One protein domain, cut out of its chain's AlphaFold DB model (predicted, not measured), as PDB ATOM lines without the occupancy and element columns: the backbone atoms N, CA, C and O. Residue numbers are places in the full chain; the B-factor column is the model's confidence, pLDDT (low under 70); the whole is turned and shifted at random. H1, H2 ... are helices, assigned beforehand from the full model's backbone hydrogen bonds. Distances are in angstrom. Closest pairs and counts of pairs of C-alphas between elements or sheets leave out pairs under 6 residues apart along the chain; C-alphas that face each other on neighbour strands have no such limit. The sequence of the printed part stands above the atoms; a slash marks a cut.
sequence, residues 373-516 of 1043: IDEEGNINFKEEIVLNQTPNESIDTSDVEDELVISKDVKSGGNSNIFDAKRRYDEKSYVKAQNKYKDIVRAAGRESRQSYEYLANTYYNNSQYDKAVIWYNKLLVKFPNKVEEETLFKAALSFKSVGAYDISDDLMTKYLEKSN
ATOM      1  N   ILE A 373       9.904  -7.753 -65.334       33.62
ATOM      2  CA  ILE A 373      10.314  -6.504 -65.987       33.62
ATOM      3  C   ILE A 373       9.141  -5.944 -66.798       33.62
ATOM      4  O   ILE A 373       8.526  -6.682 -67.568       33.62
ATOM      5  N   ASP A 374       8.805  -4.667 -66.608       36.50
ATOM      6  CA  ASP A 374       7.762  -4.000 -67.395       36.50
ATOM      7  C   ASP A 374       8.284  -3.420 -68.725       36.50
ATOM      8  O   ASP A 374       9.478  -3.451 -69.026       36.50
ATOM      9  N   GLU A 375       7.367  -2.910 -69.554       27.38
ATOM     10  CA  GLU A 375       7.641  -2.431 -70.922       27.38
ATOM     11  C   GLU A 375       8.590  -1.212 -70.984       27.38
ATOM     12  O   GLU A 375       9.028  -0.830 -72.069       27.38
ATOM     13  N   GLU A 376       8.946  -0.633 -69.834       31.20
ATOM     14  CA  GLU A 376       9.853   0.511 -69.682       31.20
ATOM     15  C   GLU A 376      11.228   0.102 -69.116       31.20
ATOM     16  O   GLU A 376      12.111   0.949 -68.968       31.20
ATOM     17  N   GLY A 377      11.439  -1.190 -68.831       30.50
ATOM     18  CA  GLY A 377      12.687  -1.729 -68.285       30.50
ATOM     19  C   GLY A 377      12.762  -1.744 -66.754       30.50
ATOM     20  O   GLY A 377      13.844  -1.959 -66.206       30.50
ATOM     21  N   ASN A 378      11.651  -1.537 -66.033       35.56
ATOM     22  CA  ASN A 378      11.655  -1.572 -64.570       35.56
ATOM     23  C   ASN A 378      11.523  -3.003 -64.043       35.56
ATOM     24  O   ASN A 378      10.604  -3.722 -64.417       35.56
ATOM     25  N   ILE A 379      12.364  -3.370 -63.076       36.41
ATOM     26  CA  ILE A 379      12.231  -4.600 -62.286       36.41
ATOM     27  C   ILE A 379      11.133  -4.385 -61.220       36.41
ATOM     28  O   ILE A 379      11.361  -3.711 -60.212       36.41
ATOM     29  N   ASN A 380       9.935  -4.933 -61.437       33.09
ATOM     30  CA  ASN A 380       8.813  -4.929 -60.498       33.09
ATOM     31  C   ASN A 380       8.804  -6.194 -59.624       33.09
ATOM     32  O   ASN A 380       8.728  -7.324 -60.107       33.09
ATOM     33  N   PHE A 381       8.791  -5.975 -58.310       35.44
ATOM     34  CA  PHE A 381       8.549  -6.995 -57.292       35.44
ATOM     35  C   PHE A 381       7.090  -6.863 -56.835       35.44
ATOM     36  O   PHE A 381       6.680  -5.777 -56.415       35.44
ATOM     37  N   LYS A 382       6.278  -7.924 -56.941       30.77
ATOM     38  CA  LYS A 382       4.906  -7.912 -56.403       30.77
ATOM     39  C   LYS A 382       4.961  -7.920 -54.868       30.77
ATOM     40  O   LYS A 382       5.430  -8.884 -54.280       30.77
ATOM     41  N   GLU A 383       4.469  -6.862 -54.221       37.38
ATOM     42  CA  GLU A 383       4.164  -6.858 -52.784       37.38
ATOM     43  C   GLU A 383       2.752  -7.433 -52.571       37.38
ATOM     44  O   GLU A 383       1.777  -6.725 -52.799       37.38
ATOM     45  N   GLU A 384       2.614  -8.680 -52.108       27.19
ATOM     46  CA  GLU A 384       1.361  -9.153 -51.495       27.19
ATOM     47  C   GLU A 384       1.641 -10.255 -50.456       27.19
ATOM     48  O   GLU A 384       2.033 -11.368 -50.789       27.19
ATOM     49  N   ILE A 385       1.451  -9.924 -49.171       24.78
ATOM     50  CA  ILE A 385       1.405 -10.886 -48.062       24.78
ATOM     51  C   ILE A 385      -0.056 -11.321 -47.923       24.78
ATOM     52  O   ILE A 385      -0.897 -10.517 -47.518       24.78
ATOM     53  N   VAL A 386      -0.362 -12.581 -48.237       25.02
ATOM     54  CA  VAL A 386      -1.656 -13.206 -47.926       25.02
ATOM     55  C   VAL A 386      -1.468 -14.137 -46.730       25.02
ATOM     56  O   VAL A 386      -0.918 -15.228 -46.846       25.02
ATOM     57  N   LEU A 387      -1.933 -13.688 -45.563       23.70
ATOM     58  CA  LEU A 387      -2.139 -14.513 -44.373       23.70
ATOM     59  C   LEU A 387      -3.420 -15.339 -44.558       23.70
ATOM     60  O   LEU A 387      -4.515 -14.781 -44.516       23.70
ATOM     61  N   ASN A 388      -3.299 -16.658 -44.705       24.86
ATOM     62  CA  ASN A 388      -4.425 -17.572 -44.509       24.86
ATOM     63  C   ASN A 388      -4.375 -18.138 -43.085       24.86
ATOM     64  O   ASN A 388      -3.546 -18.986 -42.767       24.86
ATOM     65  N   GLN A 389      -5.285 -17.661 -42.234       25.48
ATOM     66  CA  GLN A 389      -5.658 -18.310 -40.978       25.48
ATOM     67  C   GLN A 389      -6.707 -19.401 -41.256       25.48
ATOM     68  O   GLN A 389      -7.715 -19.137 -41.912       25.48
ATOM     69  N   THR A 390      -6.521 -20.595 -40.692       23.39
ATOM     70  CA  THR A 390      -7.606 -21.553 -40.404       23.39
ATOM     71  C   THR A 390      -7.824 -21.645 -38.889       23.39
ATOM     72  O   THR A 390      -6.839 -21.601 -38.150       23.39
ATOM     73  N   PRO A 391      -9.076 -21.770 -38.402       29.16
ATOM     74  CA  PRO A 391      -9.400 -21.680 -36.980       29.16
ATOM     75  C   PRO A 391      -9.404 -23.026 -36.228       29.16
ATOM     76  O   PRO A 391      -9.788 -24.058 -36.776       29.16
ATOM     77  N   ASN A 392      -9.134 -22.889 -34.922       25.81
ATOM     78  CA  ASN A 392      -9.437 -23.738 -33.756       25.81
ATOM     79  C   ASN A 392      -8.410 -24.793 -33.303       25.81
ATOM     80  O   ASN A 392      -8.441 -25.930 -33.751       25.81
ATOM     81  N   GLU A 393      -7.661 -24.452 -32.245       26.95
ATOM     82  CA  GLU A 393      -7.931 -24.967 -30.889       26.95
ATOM     83  C   GLU A 393      -7.505 -23.940 -29.815       26.95
ATOM     84  O   GLU A 393      -6.655 -23.084 -30.040       26.95
ATOM     85  N   SER A 394      -8.219 -23.958 -28.692       28.38
ATOM     86  CA  SER A 394      -8.460 -22.867 -27.739       28.38
ATOM     87  C   SER A 394      -7.359 -22.624 -26.703       28.38
ATOM     88  O   SER A 394      -7.044 -23.545 -25.949       28.38
ATOM     89  N   ILE A 395      -6.918 -21.368 -26.543       26.84
ATOM     90  CA  ILE A 395      -6.292 -20.861 -25.309       26.84
ATOM     91  C   ILE A 395      -6.838 -19.452 -24.994       26.84
ATOM     92  O   ILE A 395      -7.082 -18.645 -25.886       26.84
ATOM     93  N   ASP A 396      -7.091 -19.256 -23.701       27.53
ATOM     94  CA  ASP A 396      -7.748 -18.179 -22.949       27.53
ATOM     95  C   ASP A 396      -7.588 -16.731 -23.476       27.53
ATOM     96  O   ASP A 396      -6.488 -16.189 -23.571       27.53
ATOM     97  N   THR A 397      -8.721 -16.089 -23.784       27.08
ATOM     98  CA  THR A 397      -8.845 -14.730 -24.335       27.08
ATOM     99  C   THR A 397      -9.236 -13.722 -23.252       27.08
ATOM    100  O   THR A 397     -10.399 -13.319 -23.163       27.08
ATOM    101  N   SER A 398      -8.275 -13.287 -22.435       27.59
ATOM    102  CA  SER A 398      -8.484 -12.122 -21.557       27.59
ATOM    103  C   SER A 398      -7.410 -11.028 -21.606       27.59
ATOM    104  O   SER A 398      -7.600 -10.022 -20.938       27.59
ATOM    105  N   ASP A 399      -6.395 -11.120 -22.479       29.69
ATOM    106  CA  ASP A 399      -5.362 -10.068 -22.625       29.69
ATOM    107  C   ASP A 399      -5.057  -9.640 -24.084       29.69
ATOM    108  O   ASP A 399      -4.022  -9.039 -24.356       29.69
ATOM    109  N   VAL A 400      -5.951  -9.901 -25.051       29.12
ATOM    110  CA  VAL A 400      -5.738  -9.526 -26.475       29.12
ATOM    111  C   VAL A 400      -6.995  -8.917 -27.121       29.12
ATOM    112  O   VAL A 400      -7.359  -9.250 -28.245       29.12
ATOM    113  N   GLU A 401      -7.692  -8.023 -26.415       27.03
ATOM    114  CA  GLU A 401      -8.818  -7.250 -26.984       27.03
ATOM    115  C   GLU A 401      -8.559  -5.739 -27.149       27.03
ATOM    116  O   GLU A 401      -9.465  -5.015 -27.544       27.03
ATOM    117  N   ASP A 402      -7.323  -5.261 -26.986       31.09
ATOM    118  CA  ASP A 402      -6.962  -3.862 -27.269       31.09
ATOM    119  C   ASP A 402      -5.749  -3.768 -28.209       31.09
ATOM    120  O   ASP A 402      -4.675  -3.355 -27.801       31.09
ATOM    121  N   GLU A 403      -5.913  -4.159 -29.477       35.00
ATOM    122  CA  GLU A 403      -5.248  -3.516 -30.630       35.00
ATOM    123  C   GLU A 403      -5.707  -4.167 -31.946       35.00
ATOM    124  O   GLU A 403      -5.014  -4.996 -32.518       35.00
ATOM    125  N   LEU A 404      -6.917  -3.823 -32.408       33.34
ATOM    126  CA  LEU A 404      -7.333  -3.768 -33.828       33.34
ATOM    127  C   LEU A 404      -8.836  -3.447 -33.918       33.34
ATOM    128  O   LEU A 404      -9.652  -4.218 -34.419       33.34
ATOM    129  N   VAL A 405      -9.219  -2.249 -33.467       27.64
ATOM    130  CA  VAL A 405     -10.479  -1.631 -33.901       27.64
ATOM    131  C   VAL A 405     -10.194  -0.776 -35.127       27.64
ATOM    132  O   VAL A 405      -9.564   0.281 -35.056       27.64
ATOM    133  N   ILE A 406     -10.727  -1.217 -36.264       33.12
ATOM    134  CA  ILE A 406     -10.948  -0.374 -37.435       33.12
ATOM    135  C   ILE A 406     -11.939   0.720 -37.028       33.12
ATOM    136  O   ILE A 406     -13.145   0.484 -36.941       33.12
ATOM    137  N   SER A 407     -11.446   1.943 -36.832       25.86
ATOM    138  CA  SER A 407     -12.283   3.127 -36.999       25.86
ATOM    139  C   SER A 407     -12.162   3.602 -38.446       25.86
ATOM    140  O   SER A 407     -11.078   3.887 -38.953       25.86
ATOM    141  N   LYS A 408     -13.308   3.730 -39.121       33.44
ATOM    142  CA  LYS A 408     -13.481   4.507 -40.362       33.44
ATOM    143  C   LYS A 408     -13.370   6.022 -40.107       33.44
ATOM    144  O   LYS A 408     -14.086   6.808 -40.707       33.44
ATOM    145  N   ASP A 409     -12.449   6.409 -39.234       32.31
ATOM    146  CA  ASP A 409     -12.055   7.778 -38.936       32.31
ATOM    147  C   ASP A 409     -10.535   7.802 -38.720       32.31
ATOM    148  O   ASP A 409     -10.029   8.222 -37.678       32.31
ATOM    149  N   VAL A 410      -9.761   7.404 -39.736       31.94
ATOM    150  CA  VAL A 410      -8.378   7.889 -39.814       31.94
ATOM    151  C   VAL A 410      -8.451   9.349 -40.244       31.94
ATOM    152  O   VAL A 410      -8.308   9.714 -41.411       31.94
ATOM    153  N   LYS A 411      -8.680  10.209 -39.251       29.36
ATOM    154  CA  LYS A 411      -8.127  11.557 -39.271       29.36
ATOM    155  C   LYS A 411      -6.656  11.429 -39.659       29.36
ATOM    156  O   LYS A 411      -5.905  10.689 -39.031       29.36
ATOM    157  N   SER A 412      -6.249  12.184 -40.672       39.28
ATOM    158  CA  SER A 412      -4.855  12.547 -40.915       39.28
ATOM    159  C   SER A 412      -4.155  12.860 -39.582       39.28
ATOM    160  O   SER A 412      -4.466  13.877 -38.959       39.28
ATOM    161  N   GLY A 413      -3.268  11.987 -39.102       35.94
ATOM    162  CA  GLY A 413      -2.790  12.121 -37.724       35.94
ATOM    163  C   GLY A 413      -1.786  11.072 -37.265       35.94
ATOM    164  O   GLY A 413      -1.939  10.524 -36.186       35.94
ATOM    165  N   GLY A 414      -0.751  10.808 -38.060       39.50
ATOM    166  CA  GLY A 414       0.421  10.040 -37.642       39.50
ATOM    167  C   GLY A 414       1.580  10.401 -38.558       39.50
ATOM    168  O   GLY A 414       1.705   9.861 -39.650       39.50
ATOM    169  N   ASN A 415       2.363  11.404 -38.175       46.78
ATOM    170  CA  ASN A 415       3.507  11.881 -38.946       46.78
ATOM    171  C   ASN A 415       4.561  10.758 -39.083       46.78
ATOM    172  O   ASN A 415       5.445  10.652 -38.235       46.78
ATOM    173  N   SER A 416       4.531   9.957 -40.157       57.94
ATOM    174  CA  SER A 416       5.735   9.299 -40.691       57.94
ATOM    175  C   SER A 416       6.645  10.395 -41.251       57.94
ATOM    176  O   SER A 416       6.699  10.690 -42.442       57.94
ATOM    177  N   ASN A 417       7.257  11.128 -40.327       79.38
ATOM    178  CA  ASN A 417       8.090  12.266 -40.639       79.38
ATOM    179  C   ASN A 417       9.457  11.752 -41.094       79.38
ATOM    180  O   ASN A 417      10.097  10.993 -40.369       79.38
ATOM    181  N   ILE A 418       9.929  12.207 -42.253       85.44
ATOM    182  CA  ILE A 418      11.272  11.898 -42.756       85.44
ATOM    183  C   ILE A 418      12.367  12.245 -41.734       85.44
ATOM    184  O   ILE A 418      13.373  11.549 -41.664       85.44
ATOM    185  N   PHE A 419      12.146  13.248 -40.875       89.50
ATOM    186  CA  PHE A 419      13.062  13.578 -39.779       89.50
ATOM    187  C   PHE A 419      13.140  12.482 -38.704       89.50
ATOM    188  O   PHE A 419      14.212  12.254 -38.156       89.50
ATOM    189  N   ASP A 420      12.034  11.787 -38.413       91.31
ATOM    190  CA  ASP A 420      12.034  10.653 -37.480       91.31
ATOM    191  C   ASP A 420      12.743   9.444 -38.098       91.31
ATOM    192  O   ASP A 420      13.625   8.864 -37.471       91.31
ATOM    193  N   ALA A 421      12.439   9.128 -39.363       93.06
ATOM    194  CA  ALA A 421      13.118   8.062 -40.102       93.06
ATOM    195  C   ALA A 421      14.637   8.299 -40.172       93.06
ATOM    196  O   ALA A 421      15.427   7.397 -39.893       93.06
ATOM    197  N   LYS A 422      15.049   9.539 -40.466       94.25
ATOM    198  CA  LYS A 422      16.459   9.940 -40.500       94.25
ATOM    199  C   LYS A 422      17.118   9.865 -39.130       94.25
ATOM    200  O   LYS A 422      18.221   9.346 -39.041       94.25
ATOM    201  N   ARG A 423      16.442  10.309 -38.068       94.56
ATOM    202  CA  ARG A 423      16.953  10.164 -36.700       94.56
ATOM    203  C   ARG A 423      17.219   8.696 -36.360       94.56
ATOM    204  O   ARG A 423      18.299   8.396 -35.877       94.56
ATOM    205  N   ARG A 424      16.282   7.785 -36.651       94.50
ATOM    206  CA  ARG A 424      16.470   6.339 -36.404       94.50
ATOM    207  C   ARG A 424      17.618   5.749 -37.214       94.50
ATOM    208  O   ARG A 424      18.371   4.939 -36.689       94.50
ATOM    209  N   TYR A 425      17.764   6.182 -38.464       95.25
ATOM    210  CA  TYR A 425      18.895   5.809 -39.310       95.25
ATOM    211  C   TYR A 425      20.231   6.274 -38.714       95.25
ATOM    212  O   TYR A 425      21.171   5.493 -38.644       95.25
ATOM    213  N   ASP A 426      20.301   7.521 -38.244       93.25
ATOM    214  CA  ASP A 426      21.510   8.096 -37.635       93.25
ATOM    215  C   ASP A 426      21.850   7.454 -36.287       93.25
ATOM    216  O   ASP A 426      23.020   7.322 -35.941       93.25
ATOM    217  N   GLU A 427      20.832   7.008 -35.552       91.75
ATOM    218  CA  GLU A 427      20.953   6.179 -34.347       91.75
ATOM    219  C   GLU A 427      21.313   4.714 -34.666       91.75
ATOM    220  O   GLU A 427      21.432   3.913 -33.744       91.75
ATOM    221  N   LYS A 428      21.471   4.344 -35.949       93.44
ATOM    222  CA  LYS A 428      21.737   2.974 -36.435       93.44
ATOM    223  C   LYS A 428      20.655   1.949 -36.061       93.44
ATOM    224  O   LYS A 428      20.872   0.748 -36.170       93.44
ATOM    225  N   SER A 429      19.462   2.408 -35.677       93.88
ATOM    226  CA  SER A 429      18.292   1.562 -35.409       93.88
ATOM    227  C   SER A 429      17.629   1.181 -36.737       93.88
ATOM    228  O   SER A 429      16.585   1.721 -37.134       93.88
ATOM    229  N   TYR A 430      18.305   0.323 -37.506       94.56
ATOM    230  CA  TYR A 430      17.980   0.103 -38.913       94.56
ATOM    231  C   TYR A 430      16.632  -0.569 -39.115       94.56
ATOM    232  O   TYR A 430      15.907  -0.138 -40.006       94.56
ATOM    233  N   VAL A 431      16.227  -1.527 -38.278       91.88
ATOM    234  CA  VAL A 431      14.894  -2.153 -38.387       91.88
ATOM    235  C   VAL A 431      13.780  -1.116 -38.203       91.88
ATOM    236  O   VAL A 431      12.830  -1.047 -38.989       91.88
ATOM    237  N   LYS A 432      13.911  -0.224 -37.212       93.25
ATOM    238  CA  LYS A 432      12.927   0.848 -36.988       93.25
ATOM    239  C   LYS A 432      12.951   1.874 -38.123       93.25
ATOM    240  O   LYS A 432      11.891   2.327 -38.562       93.25
ATOM    241  N   ALA A 433      14.135   2.218 -38.629       95.81
ATOM    242  CA  ALA A 433      14.292   3.116 -39.772       95.81
ATOM    243  C   ALA A 433      13.707   2.524 -41.069       95.81
ATOM    244  O   ALA A 433      13.017   3.243 -41.791       95.81
ATOM    245  N   GLN A 434      13.909   1.226 -41.339       94.06
ATOM    246  CA  GLN A 434      13.317   0.495 -42.468       94.06
ATOM    247  C   GLN A 434      11.802   0.674 -42.476       94.06
ATOM    248  O   GLN A 434      11.248   1.151 -43.465       94.06
ATOM    249  N   ASN A 435      11.137   0.375 -41.356       92.31
ATOM    250  CA  ASN A 435       9.682   0.488 -41.245       92.31
ATOM    251  C   ASN A 435       9.192   1.910 -41.561       92.31
ATOM    252  O   ASN A 435       8.288   2.090 -42.376       92.31
ATOM    253  N   LYS A 436       9.853   2.937 -41.014       94.12
ATOM    254  CA  LYS A 436       9.490   4.337 -41.284       94.12
ATOM    255  C   LYS A 436       9.726   4.752 -42.733       94.12
ATOM    256  O   LYS A 436       8.884   5.443 -43.305       94.12
ATOM    257  N   TYR A 437      10.844   4.358 -43.340       95.00
ATOM    258  CA  TYR A 437      11.098   4.688 -44.739       95.00
ATOM    259  C   TYR A 437      10.175   3.929 -45.693       95.00
ATOM    260  O   TYR A 437       9.737   4.529 -46.673       95.00
ATOM    261  N   LYS A 438       9.799   2.677 -45.388       93.31
ATOM    262  CA  LYS A 438       8.774   1.929 -46.137       93.31
ATOM    263  C   LYS A 438       7.436   2.664 -46.143       93.31
ATOM    264  O   LYS A 438       6.845   2.827 -47.209       93.31
ATOM    265  N   ASP A 439       6.995   3.174 -44.993       91.00
ATOM    266  CA  ASP A 439       5.771   3.981 -44.905       91.00
ATOM    267  C   ASP A 439       5.856   5.251 -45.765       91.00
ATOM    268  O   ASP A 439       4.886   5.635 -46.419       91.00
ATOM    269  N   ILE A 440       7.023   5.906 -45.786       91.12
ATOM    270  CA  ILE A 440       7.258   7.122 -46.578       91.12
ATOM    271  C   ILE A 440       7.196   6.825 -48.079       91.12
ATOM    272  O   ILE A 440       6.501   7.537 -48.797       91.12
ATOM    273  N   VAL A 441       7.889   5.788 -48.563       89.88
ATOM    274  CA  VAL A 441       7.943   5.478 -50.006       89.88
ATOM    275  C   VAL A 441       6.652   4.852 -50.544       89.88
ATOM    276  O   VAL A 441       6.426   4.899 -51.751       89.88
ATOM    277  N   ARG A 442       5.798   4.288 -49.674       87.62
ATOM    278  CA  ARG A 442       4.446   3.810 -50.024       87.62
ATOM    279  C   ARG A 442       3.408   4.935 -50.050       87.62
ATOM    280  O   ARG A 442       2.390   4.818 -50.730       87.62
ATOM    281  N   ALA A 443       3.642   6.028 -49.327       84.88
ATOM    282  CA  ALA A 443       2.758   7.184 -49.340       84.88
ATOM    283  C   ALA A 443       2.971   8.006 -50.622       84.88
ATOM    284  O   ALA A 443       3.994   8.668 -50.785       84.88
ATOM    285  N   ALA A 444       1.980   7.993 -51.515       72.94
ATOM    286  CA  ALA A 444       2.048   8.679 -52.805       72.94
ATOM    287  C   ALA A 444       2.493  10.152 -52.679       72.94
ATOM    288  O   ALA A 444       1.897  10.934 -51.930       72.94
ATOM    289  N   GLY A 445       3.528  10.530 -53.438       75.19
ATOM    290  CA  GLY A 445       4.049  11.895 -53.507       75.19
ATOM    291  C   GLY A 445       4.950  12.298 -52.337       75.19
ATOM    292  O   GLY A 445       5.283  13.478 -52.214       75.19
ATOM    293  N   ARG A 446       5.326  11.358 -51.459       77.81
ATOM    294  CA  ARG A 446       6.270  11.587 -50.348       77.81
ATOM    295  C   ARG A 446       7.627  10.934 -50.566       77.81
ATOM    296  O   ARG A 446       8.530  11.131 -49.751       77.81
ATOM    297  N   GLU A 447       7.792  10.182 -51.645       83.50
ATOM    298  CA  GLU A 447       9.077   9.618 -52.005       83.50
ATOM    299  C   GLU A 447      10.085  10.710 -52.395       83.50
ATOM    300  O   GLU A 447       9.766  11.741 -52.987       83.50
ATOM    301  N   SER A 448      11.344  10.471 -52.065       89.75
ATOM    302  CA  SER A 448      12.467  11.348 -52.363       89.75
ATOM    303  C   SER A 448      13.712  10.516 -52.647       89.75
ATOM    304  O   SER A 448      13.775   9.330 -52.312       89.75
ATOM    305  N   ARG A 449      14.741  11.152 -53.215       92.19
ATOM    306  CA  ARG A 449      16.064  10.538 -53.365       92.19
ATOM    307  C   ARG A 449      16.560   9.948 -52.036       92.19
ATOM    308  O   ARG A 449      16.895   8.774 -51.973       92.19
ATOM    309  N   GLN A 450      16.518  10.752 -50.970       91.75
ATOM    310  CA  GLN A 450      16.990  10.366 -49.638       91.75
ATOM    311  C   GLN A 450      16.185   9.211 -49.037       91.75
ATOM    312  O   GLN A 450      16.764   8.341 -48.401       91.75
ATOM    313  N   SER A 451      14.862   9.172 -49.235       93.31
ATOM    314  CA  SER A 451      14.058   8.069 -48.697       93.31
ATOM    315  C   SER A 451      14.364   6.739 -49.382       93.31
ATOM    316  O   SER A 451      14.346   5.719 -48.707       93.31
ATOM    317  N   TYR A 452      14.649   6.731 -50.693       94.25
ATOM    318  CA  TYR A 452      15.069   5.504 -51.376       94.25
ATOM    319  C   TYR A 452      16.473   5.079 -50.959       94.25
ATOM    320  O   TYR A 452      16.673   3.920 -50.620       94.25
ATOM    321  N   GLU A 453      17.416   6.019 -50.933       95.56
ATOM    322  CA  GLU A 453      18.802   5.755 -50.550       95.56
ATOM    323  C   GLU A 453      18.912   5.215 -49.124       95.56
ATOM    324  O   GLU A 453      19.491   4.157 -48.912       95.56
ATOM    325  N   TYR A 454      18.299   5.879 -48.139       96.06
ATOM    326  CA  TYR A 454      18.383   5.418 -46.755       96.06
ATOM    327  C   TYR A 454      17.620   4.120 -46.508       96.06
ATOM    328  O   TYR A 454      18.067   3.328 -45.685       96.06
ATOM    329  N   LEU A 455      16.524   3.863 -47.229       96.56
ATOM    330  CA  LEU A 455      15.857   2.562 -47.178       96.56
ATOM    331  C   LEU A 455      16.727   1.453 -47.779       96.56
ATOM    332  O   LEU A 455      16.804   0.367 -47.220       96.56
ATOM    333  N   ALA A 456      17.397   1.717 -48.899       96.81
ATOM    334  CA  ALA A 456      18.314   0.757 -49.499       96.81
ATOM    335  C   ALA A 456      19.504   0.480 -48.566       96.81
ATOM    336  O   ALA A 456      19.829  -0.674 -48.302       96.81
ATOM    337  N   ASN A 457      20.084   1.532 -47.979       97.00
ATOM    338  CA  ASN A 457      21.192   1.431 -47.033       97.00
ATOM    339  C   ASN A 457      20.818   0.644 -45.771       97.00
ATOM    340  O   ASN A 457      21.646  -0.100 -45.259       97.00
ATOM    341  N   THR A 458      19.598   0.793 -45.242       96.19
ATOM    342  CA  THR A 458      19.190   0.018 -44.061       96.19
ATOM    343  C   THR A 458      19.016  -1.463 -44.361       96.19
ATOM    344  O   THR A 458      19.230  -2.277 -43.468       96.19
ATOM    345  N   TYR A 459      18.616  -1.828 -45.581       94.69
ATOM    346  CA  TYR A 459      18.626  -3.218 -46.031       94.69
ATOM    347  C   TYR A 459      20.062  -3.723 -46.217       94.69
ATOM    348  O   TYR A 459      20.418  -4.754 -45.654       94.69
ATOM    349  N   TYR A 460      20.905  -2.947 -46.901       95.06
ATOM    350  CA  TYR A 460      22.319  -3.256 -47.123       95.06
ATOM    351  C   TYR A 460      23.091  -3.481 -45.811       95.06
ATOM    352  O   TYR A 460      23.781  -4.479 -45.665       95.06
ATOM    353  N   ASN A 461      22.935  -2.597 -44.820       93.69
ATOM    354  CA  ASN A 461      23.638  -2.688 -43.530       93.69
ATOM    355  C   ASN A 461      23.163  -3.855 -42.643       93.69
ATOM    356  O   ASN A 461      23.786  -4.131 -41.620       93.69
ATOM    357  N   ASN A 462      22.059  -4.509 -43.008       91.75
ATOM    358  CA  ASN A 462      21.563  -5.737 -42.386       91.75
ATOM    359  C   ASN A 462      21.789  -6.960 -43.296       91.75
ATOM    360  O   ASN A 462      21.067  -7.945 -43.167       91.75
ATOM    361  N   SER A 463      22.723  -6.855 -44.252       91.44
ATOM    362  CA  SER A 463      23.082  -7.877 -45.248       91.44
ATOM    363  C   SER A 463      21.917  -8.384 -46.107       91.44
ATOM    364  O   SER A 463      22.027  -9.397 -46.787       91.44
ATOM    365  N   GLN A 464      20.801  -7.647 -46.154       91.56
ATOM    366  CA  GLN A 464      19.606  -7.965 -46.944       91.56
ATOM    367  C   GLN A 464      19.741  -7.416 -48.373       91.56
ATOM    368  O   GLN A 464      18.998  -6.519 -48.785       91.56
ATOM    369  N   TYR A 465      20.744  -7.898 -49.109       90.31
ATOM    370  CA  TYR A 465      21.113  -7.395 -50.439       90.31
ATOM    371  C   TYR A 465      20.002  -7.572 -51.485       90.31
ATOM    372  O   TYR A 465      19.720  -6.651 -52.255       90.31
ATOM    373  N   ASP A 466      19.293  -8.701 -51.417       84.31
ATOM    374  CA  ASP A 466      18.105  -9.037 -52.209       84.31
ATOM    375  C   ASP A 466      16.976  -8.000 -52.074       84.31
ATOM    376  O   ASP A 466      16.255  -7.705 -53.027       84.31
ATOM    377  N   LYS A 467      16.843  -7.395 -50.892       89.19
ATOM    378  CA  LYS A 467      15.877  -6.326 -50.610       89.19
ATOM    379  C   LYS A 467      16.471  -4.955 -50.916       89.19
ATOM    380  O   LYS A 467      15.752  -4.071 -51.388       89.19
ATOM    381  N   ALA A 468      17.767  -4.761 -50.683       93.62
ATOM    382  CA  ALA A 468      18.465  -3.506 -50.948       93.62
ATOM    383  C   ALA A 468      18.464  -3.155 -52.446       93.62
ATOM    384  O   ALA A 468      18.163  -2.012 -52.803       93.62
ATOM    385  N   VAL A 469      18.714  -4.138 -53.322       90.31
ATOM    386  CA  VAL A 469      18.765  -3.951 -54.784       90.31
ATOM    387  C   VAL A 469      17.469  -3.363 -55.343       90.31
ATOM    388  O   VAL A 469      17.512  -2.503 -56.221       90.31
ATOM    389  N   ILE A 470      16.314  -3.719 -54.771       88.81
ATOM    390  CA  ILE A 470      15.002  -3.172 -55.153       88.81
ATOM    391  C   ILE A 470      14.996  -1.645 -55.030       88.81
ATOM    392  O   ILE A 470      14.529  -0.921 -55.916       88.81
ATOM    393  N   TRP A 471      15.506  -1.141 -53.909       94.38
ATOM    394  CA  TRP A 471      15.462   0.276 -53.575       94.38
ATOM    395  C   TRP A 471      16.600   1.056 -54.228       94.38
ATOM    396  O   TRP A 471      16.359   2.176 -54.682       94.38
ATOM    397  N   TYR A 472      17.785   0.457 -54.374       94.88
ATOM    398  CA  TYR A 472      18.854   1.036 -55.189       94.88
ATOM    399  C   TYR A 472      18.445   1.157 -56.658       94.88
ATOM    400  O   TYR A 472      18.655   2.210 -57.252       94.88
ATOM    401  N   ASN A 473      17.783   0.148 -57.231       90.19
ATOM    402  CA  ASN A 473      17.278   0.226 -58.599       90.19
ATOM    403  C   ASN A 473      16.282   1.388 -58.760       90.19
ATOM    404  O   ASN A 473      16.435   2.234 -59.639       90.19
ATOM    405  N   LYS A 474      15.308   1.513 -57.844       88.31
ATOM    406  CA  LYS A 474      14.363   2.647 -57.842       88.31
ATOM    407  C   LYS A 474      15.067   4.001 -57.719       88.31
ATOM    408  O   LYS A 474      14.655   4.962 -58.373       88.31
ATOM    409  N   LEU A 475      16.110   4.089 -56.891       93.69
ATOM    410  CA  LEU A 475      16.931   5.290 -56.742       93.69
ATOM    411  C   LEU A 475      17.645   5.649 -58.054       93.69
ATOM    412  O   LEU A 475      17.554   6.796 -58.490       93.69
ATOM    413  N   LEU A 476      18.309   4.678 -58.684       89.75
ATOM    414  CA  LEU A 476      19.072   4.852 -59.922       89.75
ATOM    415  C   LEU A 476      18.172   5.243 -61.101       89.75
ATOM    416  O   LEU A 476      18.523   6.149 -61.851       89.75
ATOM    417  N   VAL A 477      16.986   4.640 -61.225       87.44
ATOM    418  CA  VAL A 477      16.021   4.957 -62.293       87.44
ATOM    419  C   VAL A 477      15.409   6.348 -62.109       87.44
ATOM    420  O   VAL A 477      15.354   7.136 -63.054       87.44
ATOM    421  N   LYS A 478      14.954   6.694 -60.896       88.44
ATOM    422  CA  LYS A 478      14.299   7.993 -60.652       88.44
ATOM    423  C   LYS A 478      15.286   9.159 -60.560       88.44
ATOM    424  O   LYS A 478      14.901  10.302 -60.818       88.44
ATOM    425  N   PHE A 479      16.535   8.907 -60.167       91.25
ATOM    426  CA  PHE A 479      17.534   9.945 -59.892       91.25
ATOM    427  C   PHE A 479      18.933   9.626 -60.470       91.25
ATOM    428  O   PHE A 479      19.922   9.780 -59.751       91.25
ATOM    429  N   PRO A 480      19.065   9.281 -61.767       83.62
ATOM    430  CA  PRO A 480      20.294   8.708 -62.343       83.62
ATOM    431  C   PRO A 480      21.540   9.593 -62.199       83.62
ATOM    432  O   PRO A 480      22.640   9.096 -61.993       83.62
ATOM    433  N   ASN A 481      21.373  10.920 -62.231       85.00
ATOM    434  CA  ASN A 481      22.479  11.887 -62.173       85.00
ATOM    435  C   ASN A 481      22.734  12.457 -60.766       85.00
ATOM    436  O   ASN A 481      23.411  13.476 -60.630       85.00
ATOM    437  N   LYS A 482      22.126  11.884 -59.721       84.06
ATOM    438  CA  LYS A 482      22.199  12.405 -58.342       84.06
ATOM    439  C   LYS A 482      22.572  11.327 -57.324       84.06
ATOM    440  O   LYS A 482      22.159  11.427 -56.175       84.06
ATOM    441  N   VAL A 483      23.294  10.295 -57.744       88.88
ATOM    442  CA  VAL A 483      23.733   9.207 -56.864       88.88
ATOM    443  C   VAL A 483      25.175   9.456 -56.433       88.88
ATOM    444  O   VAL A 483      26.031   9.775 -57.263       88.88
ATOM    445  N   GLU A 484      25.408   9.370 -55.125       91.25
ATOM    446  CA  GLU A 484      26.723   9.568 -54.514       91.25
ATOM    447  C   GLU A 484      27.628   8.350 -54.759       91.25
ATOM    448  O   GLU A 484      27.149   7.246 -55.025       91.25
ATOM    449  N   GLU A 485      28.941   8.550 -54.649       92.94
ATOM    450  CA  GLU A 485      29.963   7.517 -54.871       92.94
ATOM    451  C   GLU A 485      29.710   6.245 -54.041       92.94
ATOM    452  O   GLU A 485      29.572   5.161 -54.600       92.94
ATOM    453  N   GLU A 486      29.567   6.373 -52.718       91.81
ATOM    454  CA  GLU A 486      29.362   5.233 -51.808       91.81
ATOM    455  C   GLU A 486      28.084   4.440 -52.138       91.81
ATOM    456  O   GLU A 486      28.039   3.216 -52.018       91.81
ATOM    457  N   THR A 487      27.036   5.128 -52.599       95.44
ATOM    458  CA  THR A 487      25.781   4.488 -53.006       95.44
ATOM    459  C   THR A 487      25.965   3.626 -54.252       95.44
ATOM    460  O   THR A 487      25.347   2.568 -54.339       95.44
ATOM    461  N   LEU A 488      26.805   4.047 -55.205       95.81
ATOM    462  CA  LEU A 488      27.103   3.252 -56.401       95.81
ATOM    463  C   LEU A 488      27.788   1.940 -56.026       95.81
ATOM    464  O   LEU A 488      27.384   0.896 -56.526       95.81
ATOM    465  N   PHE A 489      28.749   1.984 -55.101       95.31
ATOM    466  CA  PHE A 489      29.425   0.786 -54.607       95.31
ATOM    467  C   PHE A 489      28.453  -0.187 -53.918       95.31
ATOM    468  O   PHE A 489      28.369  -1.357 -54.289       95.31
ATOM    469  N   LYS A 490      27.640   0.302 -52.971       96.56
ATOM    470  CA  LYS A 490      26.648  -0.537 -52.272       96.56
ATOM    471  C   LYS A 490      25.597  -1.115 -53.217       96.56
ATOM    472  O   LYS A 490      25.176  -2.262 -53.055       96.56
ATOM    473  N   ALA A 491      25.169  -0.325 -54.202       95.88
ATOM    474  CA  ALA A 491      24.269  -0.790 -55.244       95.88
ATOM    475  C   ALA A 491      24.937  -1.887 -56.080       95.88
ATOM    476  O   ALA A 491      24.322  -2.934 -56.257       95.88
ATOM    477  N   ALA A 492      26.185  -1.692 -56.521       95.19
ATOM    478  CA  ALA A 492      26.934  -2.682 -57.290       95.19
ATOM    479  C   ALA A 492      26.974  -4.036 -56.566       95.19
ATOM    480  O   ALA A 492      26.554  -5.035 -57.149       95.19
ATOM    481  N   LEU A 493      27.368  -4.069 -55.288       94.81
ATOM    482  CA  LEU A 493      27.355  -5.305 -54.492       94.81
ATOM    483  C   LEU A 493      25.945  -5.904 -54.373       94.81
ATOM    484  O   LEU A 493      25.763  -7.103 -54.565       94.81
ATOM    485  N   SER A 494      24.919  -5.074 -54.155       93.75
ATOM    486  CA  SER A 494      23.532  -5.555 -54.051       93.75
ATOM    487  C   SER A 494      23.000  -6.156 -55.360       93.75
ATOM    488  O   SER A 494      22.208  -7.089 -55.329       93.75
ATOM    489  N   PHE A 495      23.421  -5.657 -56.528       91.50
ATOM    490  CA  PHE A 495      23.030  -6.243 -57.818       91.50
ATOM    491  C   PHE A 495      23.631  -7.636 -58.040       91.50
ATOM    492  O   PHE A 495      23.013  -8.459 -58.721       91.50
ATOM    493  N   LYS A 496      24.779  -7.945 -57.425       88.25
ATOM    494  CA  LYS A 496      25.354  -9.291 -57.499       88.25
ATOM    495  C   LYS A 496      24.455 -10.341 -56.851       88.25
ATOM    496  O   LYS A 496      24.307 -11.421 -57.413       88.25
ATOM    497  N   SER A 497      23.746  -9.996 -55.772       85.31
ATOM    498  CA  SER A 497      22.867 -10.930 -55.048       85.31
ATOM    499  C   SER A 497      21.673 -11.442 -55.861       85.31
ATOM    500  O   SER A 497      21.035 -12.417 -55.474       85.31
ATOM    501  N   VAL A 498      21.355 -10.794 -56.985       81.50
ATOM    502  CA  VAL A 498      20.335 -11.237 -57.954       81.50
ATOM    503  C   VAL A 498      20.949 -11.743 -59.265       81.50
ATOM    504  O   VAL A 498      20.249 -11.890 -60.264       81.50
ATOM    505  N   GLY A 499      22.263 -11.990 -59.281       79.19
ATOM    506  CA  GLY A 499      23.021 -12.468 -60.439       79.19
ATOM    507  C   GLY A 499      23.233 -11.424 -61.539       79.19
ATOM    508  O   GLY A 499      23.667 -11.774 -62.634       79.19
ATOM    509  N   ALA A 500      22.930 -10.147 -61.284       79.56
ATOM    510  CA  ALA A 500      23.036  -9.071 -62.267       79.56
ATOM    511  C   ALA A 500      24.454  -8.474 -62.304       79.56
ATOM    512  O   ALA A 500      24.650  -7.282 -62.056       79.56
ATOM    513  N   TYR A 501      25.444  -9.317 -62.607       84.12
ATOM    514  CA  TYR A 501      26.859  -8.941 -62.601       84.12
ATOM    515  C   TYR A 501      27.204  -7.854 -63.625       84.12
ATOM    516  O   TYR A 501      27.901  -6.916 -63.268       84.12
ATOM    517  N   ASP A 502      26.619  -7.878 -64.827       79.56
ATOM    518  CA  ASP A 502      26.850  -6.824 -65.831       79.56
ATOM    519  C   ASP A 502      26.442  -5.430 -65.307       79.56
ATOM    520  O   ASP A 502      27.148  -4.438 -65.489       79.56
ATOM    521  N   ILE A 503      25.313  -5.349 -64.587       84.62
ATOM    522  CA  ILE A 503      24.851  -4.096 -63.963       84.62
ATOM    523  C   ILE A 503      25.764  -3.715 -62.794       84.62
ATOM    524  O   ILE A 503      26.048  -2.533 -62.588       84.62
ATOM    525  N   SER A 504      26.214  -4.704 -62.018       90.38
ATOM    526  CA  SER A 504      27.187  -4.503 -60.944       90.38
ATOM    527  C   SER A 504      28.474  -3.870 -61.478       90.38
ATOM    528  O   SER A 504      28.917  -2.858 -60.937       90.38
ATOM    529  N   ASP A 505      29.010  -4.387 -62.583       90.56
ATOM    530  CA  ASP A 505      30.249  -3.920 -63.208       90.56
ATOM    531  C   ASP A 505      30.106  -2.512 -63.805       90.56
ATOM    532  O   ASP A 505      30.997  -1.669 -63.644       90.56
ATOM    533  N   ASP A 506      28.955  -2.191 -64.402       90.56
ATOM    534  CA  ASP A 506      28.632  -0.831 -64.854       90.56
ATOM    535  C   ASP A 506      28.594   0.170 -63.687       90.56
ATOM    536  O   ASP A 506      29.064   1.311 -63.792       90.56
ATOM    537  N   LEU A 507      28.003  -0.228 -62.557       93.44
ATOM    538  CA  LEU A 507      27.937   0.601 -61.353       93.44
ATOM    539  C   LEU A 507      29.305   0.738 -60.687       93.44
ATOM    540  O   LEU A 507      29.648   1.837 -60.245       93.44
ATOM    541  N   MET A 508      30.094  -0.336 -60.667       94.50
ATOM    542  CA  MET A 508      31.468  -0.331 -60.182       94.50
ATOM    543  C   MET A 508      32.330   0.606 -61.029       94.50
ATOM    544  O   MET A 508      33.032   1.446 -60.477       94.50
ATOM    545  N   THR A 509      32.203   0.573 -62.356       94.00
ATOM    546  CA  THR A 509      32.907   1.499 -63.259       94.00
ATOM    547  C   THR A 509      32.581   2.958 -62.924       94.00
ATOM    548  O   THR A 509      33.485   3.764 -62.710       94.00
ATOM    549  N   LYS A 510      31.295   3.294 -62.754       94.12
ATOM    550  CA  LYS A 510      30.864   4.649 -62.349       94.12
ATOM    551  C   LYS A 510      31.364   5.047 -60.962       94.12
ATOM    552  O   LYS A 510      31.625   6.226 -60.716       94.12
ATOM    553  N   TYR A 511      31.451   4.092 -60.040       95.00
ATOM    554  CA  TYR A 511      32.058   4.303 -58.733       95.00
ATOM    555  C   TYR A 511      33.554   4.628 -58.886       95.00
ATOM    556  O   TYR A 511      33.998   5.654 -58.380       95.00
ATOM    557  N   LEU A 512      34.309   3.839 -59.655       93.94
ATOM    558  CA  LEU A 512      35.749   4.021 -59.882       93.94
ATOM    559  C   LEU A 512      36.097   5.313 -60.640       93.94
ATOM    560  O   LEU A 512      37.181   5.861 -60.450       93.94
ATOM    561  N   GLU A 513      35.191   5.826 -61.476       93.12
ATOM    562  CA  GLU A 513      35.322   7.143 -62.118       93.12
ATOM    563  C   GLU A 513      35.211   8.310 -61.124       93.12
ATOM    564  O   GLU A 513      35.760   9.388 -61.361       93.12
ATOM    565  N   LYS A 514      34.480   8.111 -60.022       93.25
ATOM    566  CA  LYS A 514      34.263   9.115 -58.968       93.25
ATOM    567  C   LYS A 514      35.227   8.954 -57.794       93.25
ATOM    568  O   LYS A 514      35.500   9.938 -57.110       93.25
ATOM    569  N   SER A 515      35.714   7.738 -57.580       92.12
ATOM    570  CA  SER A 515      36.535   7.359 -56.440       92.12
ATOM    571  C   SER A 515      38.023   7.628 -56.649       92.12
ATOM    572  O   SER A 515      38.542   7.577 -57.763       92.12
ATOM    573  N   ASN A 516      38.733   7.841 -55.539       92.25
ATOM    574  CA  ASN A 516      40.199   7.853 -55.493       92.25
ATOM    575  C   ASN A 516      40.785   6.547 -54.924       92.25
ATOM    576  O   ASN A 516      41.980   6.495 -54.634       92.25
TER     577      ASN A 516
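This is residues 373 to 516 of the 1043 residues of an uncharacterized protein of Flavobacteriaceae bacterium (UniProt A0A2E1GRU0). A long loop, residues 382 to 414, sticks out from a compact body of six helices: H1 and H2 at one end, H3 and H4 in the middle, the H5-H6 hairpin opposite. The printed part, all helix, has 144 residues with named helices H1 to H6. It is loose, radius of gyration of the C-alphas 19.1 A, spanning 62 by 33 by 32 A.

Find H1, residues 418 to 426, from C-alpha (11.272, 11.898, -42.756); H2, 430 to 442; H3, 449 to 460; H4, 465 to 478; H5, 485 to 496; and H6, 501 to 514, to C-alpha (34.263, 9.115, -58.968).

The hub, H3, forms a hairpin with H4 at a shallow 16 degrees, closest C-alphas 456 and 468, 4.5 A. H5 touches H4 with residues 491 to 495 alone, closest C-alphas 494 and 465, 4.7 A. Except in H4, 8 of 10, every O i to N i+4 pair is within hydrogen-bond range.

The uncut printed part has pLDDT under 70 at residues 373 to 416.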